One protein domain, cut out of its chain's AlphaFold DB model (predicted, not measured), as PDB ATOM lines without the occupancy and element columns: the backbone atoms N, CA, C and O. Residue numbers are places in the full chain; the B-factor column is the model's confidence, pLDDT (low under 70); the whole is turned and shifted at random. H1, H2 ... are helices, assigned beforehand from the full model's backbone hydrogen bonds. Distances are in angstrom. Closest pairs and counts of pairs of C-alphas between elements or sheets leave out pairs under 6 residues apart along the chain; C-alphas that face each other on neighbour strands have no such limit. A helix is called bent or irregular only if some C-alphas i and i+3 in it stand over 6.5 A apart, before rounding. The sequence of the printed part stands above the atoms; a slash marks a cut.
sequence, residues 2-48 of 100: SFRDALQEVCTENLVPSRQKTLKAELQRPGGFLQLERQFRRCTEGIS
ATOM      1  N   SER A   2     -16.798 -15.307 -26.782       86.12
ATOM      2  CA  SER A   2     -17.388 -16.645 -26.616       86.12
ATOM      3  C   SER A   2     -16.487 -17.510 -25.722       86.12
ATOM      4  O   SER A   2     -15.286 -17.255 -25.629       86.12
ATOM      5  N   PHE A   3     -17.039 -18.538 -25.064       88.06
ATOM      6  CA  PHE A   3     -16.238 -19.452 -24.232       88.06
ATOM      7  C   PHE A   3     -15.114 -20.119 -25.036       88.06
ATOM      8  O   PHE A   3     -14.007 -20.302 -24.535       88.06
ATOM      9  N   ARG A   4     -15.386 -20.440 -26.304       89.81
ATOM     10  CA  ARG A   4     -14.409 -21.030 -27.219       89.81
ATOM     11  C   ARG A   4     -13.230 -20.093 -27.475       89.81
ATOM     12  O   ARG A   4     -12.097 -20.556 -27.434       89.81
ATOM     13  N   ASP A   5     -13.488 -18.808 -27.712       90.44
ATOM     14  CA  ASP A   5     -12.425 -17.836 -28.003       90.44
ATOM     15  C   ASP A   5     -11.539 -17.609 -26.772       90.44
ATOM     16  O   ASP A   5     -10.317 -17.645 -26.878       90.44
ATOM     17  N   ALA A   6     -12.148 -17.497 -25.586       89.94
ATOM     18  CA  ALA A   6     -11.405 -17.408 -24.327       89.94
ATOM     19  C   ALA A   6     -10.576 -18.679 -24.060       89.94
ATOM     20  O   ALA A   6      -9.423 -18.617 -23.642       89.94
ATOM     21  N   LEU A   7     -11.131 -19.863 -24.343       90.06
ATOM     22  CA  LEU A   7     -10.399 -21.121 -24.197       90.06
ATOM     23  C   LEU A   7      -9.230 -21.230 -25.192       90.06
ATOM     24  O   LEU A   7      -8.179 -21.780 -24.855       90.06
ATOM     25  N   GLN A   8      -9.401 -20.701 -26.405       91.06
ATOM     26  CA  GLN A   8      -8.351 -20.619 -27.416       91.06
ATOM     27  C   GLN A   8      -7.201 -19.717 -26.949       91.06
ATOM     28  O   GLN A   8      -6.041 -20.093 -27.113       91.06
ATOM     29  N   GLU A   9      -7.504 -18.578 -26.329       91.81
ATOM     30  CA  GLU A   9      -6.522 -17.660 -25.738       91.81
ATOM     31  C   GLU A   9      -5.719 -18.343 -24.622       91.81
ATOM     32  O   GLU A   9      -4.497 -18.441 -24.727       91.81
ATOM     33  N   VAL A  10      -6.394 -18.977 -23.652       88.75
ATOM     34  CA  VAL A  10      -5.748 -19.768 -22.579       88.75
ATOM     35  C   VAL A  10      -4.795 -20.828 -23.145       88.75
ATOM     36  O   VAL A  10      -3.709 -21.068 -22.605       88.75
ATOM     37  N   CYS A  11      -5.190 -21.481 -24.242       88.94
ATOM     38  CA  CYS A  11      -4.356 -22.476 -24.912       88.94
ATOM     39  C   CYS A  11      -3.178 -21.865 -25.675       88.94
ATOM     40  O   CYS A  11      -2.143 -22.528 -25.789       88.94
ATOM     41  N   THR A  12      -3.340 -20.663 -26.221       91.12
ATOM     42  CA  THR A  12      -2.321 -19.957 -27.008       91.12
ATOM     43  C   THR A  12      -1.250 -19.378 -26.090       91.12
ATOM     44  O   THR A  12      -0.066 -19.591 -26.335       91.12
ATOM     45  N   GLU A  13      -1.657 -18.779 -24.972       90.94
ATOM     46  CA  GLU A  13      -0.761 -18.203 -23.961       90.94
ATOM     47  C   GLU A  13      -0.136 -19.237 -23.013       90.94
ATOM     48  O   GLU A  13       0.714 -18.907 -22.191       90.94
ATOM     49  N   ASN A  14      -0.526 -20.510 -23.125       87.19
ATOM     50  CA  ASN A  14      -0.031 -21.587 -22.268       87.19
ATOM     51  C   ASN A  14      -0.219 -21.309 -20.760       87.19
ATOM     52  O   ASN A  14       0.620 -21.669 -19.934       87.19
ATOM     53  N   LEU A  15      -1.350 -20.706 -20.382       84.44
ATOM     54  CA  LEU A  15      -1.634 -20.362 -18.982       84.44
ATOM     55  C   LEU A  15      -1.849 -21.598 -18.093       84.44
ATOM     56  O   LEU A  15      -1.763 -21.513 -16.870       84.44
ATOM     57  N   VAL A  16      -2.123 -22.766 -18.691       84.94
ATOM     58  CA  VAL A  16      -2.325 -24.032 -17.967       84.94
ATOM     59  C   VAL A  16      -1.482 -25.161 -18.584       84.94
ATOM     60  O   VAL A  16      -2.035 -26.073 -19.215       84.94
ATOM     61  N   PRO A  17      -0.145 -25.159 -18.389       87.56
ATOM     62  CA  PRO A  17       0.759 -26.102 -19.057       87.56
ATOM     63  C   PRO A  17       0.411 -27.571 -18.807       87.56
ATOM     64  O   PRO A  17       0.453 -28.401 -19.714       87.56
ATOM     65  N   SER A  18      -0.025 -27.891 -17.588       88.50
ATOM     66  CA  SER A  18      -0.381 -29.254 -17.175       88.50
ATOM     67  C   SER A  18      -1.587 -29.837 -17.919       88.50
ATOM     68  O   SER A  18      -1.734 -31.057 -17.974       88.50
ATOM     69  N   ARG A  19      -2.451 -28.995 -18.503       84.94
ATOM     70  CA  ARG A  19      -3.667 -29.420 -19.219       84.94
ATOM     71  C   ARG A  19      -3.660 -29.063 -20.701       84.94
ATOM     72  O   ARG A  19      -4.623 -29.371 -21.401       84.94
ATOM     73  N   GLN A  20      -2.588 -28.459 -21.205       88.81
ATOM     74  CA  GLN A  20      -2.593 -27.846 -22.531       88.81
ATOM     75  C   GLN A  20      -2.868 -28.846 -23.663       88.81
ATOM     76  O   GLN A  20      -3.632 -28.541 -24.576       88.81
ATOM     77  N   LYS A  21      -2.300 -30.058 -23.592       88.81
ATOM     78  CA  LYS A  21      -2.559 -31.118 -24.586       88.81
ATOM     79  C   LYS A  21      -4.042 -31.495 -24.638       88.81
ATOM     80  O   LYS A  21      -4.613 -31.583 -25.719       88.81
ATOM     81  N   THR A  22      -4.666 -31.667 -23.477       88.31
ATOM     82  CA  THR A  22      -6.086 -32.019 -23.355       88.31
ATOM     83  C   THR A  22      -6.985 -30.895 -23.858       88.31
ATOM     84  O   THR A  22      -7.886 -31.149 -24.649       88.31
ATOM     85  N   LEU A  23      -6.723 -29.645 -23.464       89.50
ATOM     86  CA  LEU A  23      -7.547 -28.506 -23.882       89.50
ATOM     87  C   LEU A  23      -7.474 -28.265 -25.398       89.50
ATOM     88  O   LEU A  23      -8.501 -28.019 -26.027       89.50
ATOM     89  N   LYS A  24      -6.287 -28.413 -26.003       90.06
ATOM     90  CA  LYS A  24      -6.125 -28.340 -27.465       90.06
ATOM     91  C   LYS A  24      -6.898 -29.452 -28.181       90.06
ATOM     92  O   LYS A  24      -7.534 -29.178 -29.195       90.06
ATOM     93  N   ALA A  25      -6.887 -30.676 -27.650       89.62
ATOM     94  CA  ALA A  25      -7.654 -31.786 -28.220       89.62
ATOM     95  C   ALA A  25      -9.173 -31.528 -28.169       89.62
ATOM     96  O   ALA A  25      -9.871 -31.743 -29.160       89.62
ATOM     97  N   GLU A  26      -9.679 -30.994 -27.054       88.56
ATOM     98  CA  GLU A  26     -11.101 -30.647 -26.897       88.56
ATOM     99  C   GLU A  26     -11.549 -29.488 -27.803       88.56
ATOM    100  O   GLU A  26     -12.698 -29.460 -28.246       88.56
ATOM    101  N   LEU A  27     -10.651 -28.546 -28.115       89.25
ATOM    102  CA  LEU A  27     -10.912 -27.460 -29.070       89.25
ATOM    103  C   LEU A  27     -10.980 -27.942 -30.524       89.25
ATOM    104  O   LEU A  27     -11.742 -27.381 -31.314       89.25
ATOM    105  N   GLN A  28     -10.185 -28.953 -30.886       88.31
ATOM    106  CA  GLN A  28     -10.178 -29.522 -32.238       88.31
ATOM    107  C   GLN A  28     -11.369 -30.451 -32.494       88.31
ATOM    108  O   GLN A  28     -11.812 -30.588 -33.634       88.31
ATOM    109  N   ARG A  29     -11.912 -31.083 -31.448       86.94
ATOM    110  CA  ARG A  29     -13.079 -31.959 -31.567       86.94
ATOM    111  C   ARG A  29     -14.362 -31.135 -31.766       86.94
ATOM    112  O   ARG A  29     -14.646 -30.260 -30.944       86.94
ATOM    113  N   PRO A  30     -15.204 -31.447 -32.770       83.81
ATOM    114  CA  PRO A  30     -16.511 -30.811 -32.916       83.81
ATOM    115  C   PRO A  30     -17.341 -30.958 -31.632       83.81
ATOM    116  O   PRO A  30     -17.668 -32.068 -31.215       83.81
ATOM    117  N   GLY A  31     -17.631 -29.835 -30.972       80.56
ATOM    118  CA  GLY A  31     -18.400 -29.795 -29.725       80.56
ATOM    119  C   GLY A  31     -17.680 -30.287 -28.459       80.56
ATOM    120  O   GLY A  31     -18.324 -30.329 -27.412       80.56
ATOM    121  N   GLY A  32     -16.381 -30.622 -28.497       81.06
ATOM    122  CA  GLY A  32     -15.635 -31.092 -27.312       81.06
ATOM    123  C   GLY A  32     -15.627 -30.068 -26.167       81.06
ATOM    124  O   GLY A  32     -15.963 -30.362 -25.016       81.06
ATOM    125  N   PHE A  33     -15.424 -28.796 -26.514       83.12
ATOM    126  CA  PHE A  33     -15.461 -27.682 -25.564       83.12
ATOM    127  C   PHE A  33     -16.831 -27.450 -24.887       83.12
ATOM    128  O   PHE A  33     -16.869 -26.787 -23.853       83.12
ATOM    129  N   LEU A  34     -17.947 -28.004 -25.389       87.00
ATOM    130  CA  LEU A  34     -19.280 -27.819 -24.780       87.00
ATOM    131  C   LEU A  34     -19.387 -28.477 -23.399       87.00
ATOM    132  O   LEU A  34     -20.142 -28.031 -22.531       87.00
ATOM    133  N   GLN A  35     -18.663 -29.578 -23.181       84.56
ATOM    134  CA  GLN A  35     -18.626 -30.217 -21.867       84.56
ATOM    135  C   GLN A  35     -17.815 -29.381 -20.874       84.56
ATOM    136  O   GLN A  35     -18.260 -29.202 -19.739       84.56
ATOM    137  N   LEU A  36     -16.690 -28.819 -21.325       87.06
ATOM    138  CA  LEU A  36     -15.879 -27.888 -20.541       87.06
ATOM    139  C   LEU A  36     -16.656 -26.614 -20.210       87.06
ATOM    140  O   LEU A  36     -16.649 -26.185 -19.061       87.06
ATOM    141  N   GLU A  37     -17.400 -26.062 -21.166       90.00
ATOM    142  CA  GLU A  37     -18.241 -24.885 -20.949       90.00
ATOM    143  C   GLU A  37     -19.324 -25.156 -19.898       90.00
ATOM    144  O   GLU A  37     -19.522 -24.362 -18.977       90.00
ATOM    145  N   ARG A  38     -20.002 -26.309 -19.976       89.31
ATOM    146  CA  ARG A  38     -21.000 -26.707 -18.968       89.31
ATOM    147  C   ARG A  38     -20.401 -26.929 -17.584       89.31
ATOM    148  O   ARG A  38     -21.095 -26.702 -16.595       89.31
ATOM    149  N   GLN A  39     -19.176 -27.440 -17.497       86.12
ATOM    150  CA  GLN A  39     -18.475 -27.584 -16.219       86.12
ATOM    151  C   GLN A  39     -18.074 -26.221 -15.669       86.12
ATOM    152  O   GLN A  39     -18.368 -25.938 -14.516       86.12
ATOM    153  N   PHE A  40     -17.490 -25.365 -16.509       86.75
ATOM    154  CA  PHE A  40     -17.121 -24.005 -16.147       86.75
ATOM    155  C   PHE A  40     -18.322 -23.246 -15.587       86.75
ATOM    156  O   PHE A  40     -18.268 -22.811 -14.445       86.75
ATOM    157  N   ARG A  41     -19.444 -23.204 -16.322       86.69
ATOM    158  CA  ARG A  41     -20.667 -22.523 -15.870       86.69
ATOM    159  C   ARG A  41     -21.175 -23.043 -14.527       86.69
ATOM    160  O   ARG A  41     -21.538 -22.229 -13.693       86.69
ATOM    161  N   ARG A  42     -21.173 -24.365 -14.312       86.44
ATOM    162  CA  ARG A  42     -21.563 -24.973 -13.026       86.44
ATOM    163  C   ARG A  42     -20.613 -24.590 -11.892       86.44
ATOM    164  O   ARG A  42     -21.059 -24.317 -10.790       86.44
ATOM    165  N   CYS A  43     -19.307 -24.574 -12.148       79.94
ATOM    166  CA  CYS A  43     -18.308 -24.212 -11.144       79.94
ATOM    167  C   CYS A  43     -18.309 -22.715 -10.817       79.94
ATOM    168  O   CYS A  43     -17.928 -22.342  -9.712       79.94
ATOM    169  N   THR A  44     -18.717 -21.870 -11.763       78.25
ATOM    170  CA  THR A  44     -18.806 -20.418 -11.582       78.25
ATOM    171  C   THR A  44     -20.227 -19.937 -11.291       78.25
ATOM    172  O   THR A  44     -20.475 -18.733 -11.279       78.25
ATOM    173  N   GLU A  45     -21.181 -20.848 -11.102       82.44
ATOM    174  CA  GLU A  45     -22.568 -20.500 -10.810       82.44
ATOM    175  C   GLU A  45     -22.635 -19.770  -9.462       82.44
ATOM    176  O   GLU A  45     -22.121 -20.248  -8.454       82.44
ATOM    177  N   GLY A  46     -23.207 -18.563  -9.455       70.81
ATOM    178  CA  GLY A  46     -23.240 -17.697  -8.272       70.81
ATOM    179  C   GLY A  46     -21.978 -16.856  -8.038       70.81
ATOM    180  O   GLY A  46     -21.993 -15.988  -7.166       70.81
ATOM    181  N   ILE A  47     -20.913 -17.032  -8.832       71.88
ATOM    182  CA  ILE A  47     -19.781 -16.097  -8.847       71.88
ATOM    183  C   ILE A  47     -20.196 -14.890  -9.692       71.88
ATOM    184  O   ILE A  47     -20.314 -14.982 -10.915       71.88
ATOM    185  N   SER A  48     -20.467 -13.755  -9.043       68.69
ATOM    186  CA  SER A  48     -20.800 -12.516  -9.754       68.69
ATOM    187  C   SER A  48     -19.650 -12.127 -10.691       68.69
ATOM    188  O   SER A  48     -18.490 -12.231 -10.308       68.69
TER     189      SER A  48
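AT A GLANCE: This is residues 2 to 48 of the 100 residues of an uncharacterized protein of Aegilops tauschii subsp. strangulata (UniProt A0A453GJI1). H2 and H3 make a V, meeting near the end of H2 and the start of H3, and H1 spans across one side of it, packed on H2 and reaching toward H3. Residues 42 to 48 stick out. The 47 printed residues hold three named helices, H1, H2, H3, and no named strand: all helix, compact, radius of gyration of the C-alphas 10.9 A, spans 29 by 23 by 18 A.

HOW THE PARTS SIT: Start at H2, residues 17 to 28, irregular, with C-alphas 18 and 21 7.9 A apart. It touches H1, residues 3 to 12, at a steep tilt of 48 degrees, opposite ways; their closest C-alphas, Cys 11 and Gln 20, are 6.1 A apart. H3, residues 33 to 43, is close but not clearly touching to H2, closest C-alphas Glu 26 and Phe 33, 5.4 A, and to H1, Phe 3 and Glu 37, 6.7 A. H3 stands at a steep tilt of 54 degrees to H2 and about perpendicular, 78 degrees, to H1. Every O i to N i+4 pair is within hydrogen-bond range in H1 and H3, and 6 of 8 in H2.

IN THESE COORDINATES: Find C-alpha 17 at (0.759, -26.102, -19.057); H2 runs 17.5 A from there. H1 begins at (-16.238, -19.452, -24.232) and covers 14.2 A; H3 covers 15.1 A, ending at (-18.308, -24.212, -11.144).

THE WHOLE: The C-alphas of Arg 29 and Ser 48, the two farthest apart, are 30.2 A apart. The printed part has no cut, both links are tight, and residue 48 is under pLDDT 70.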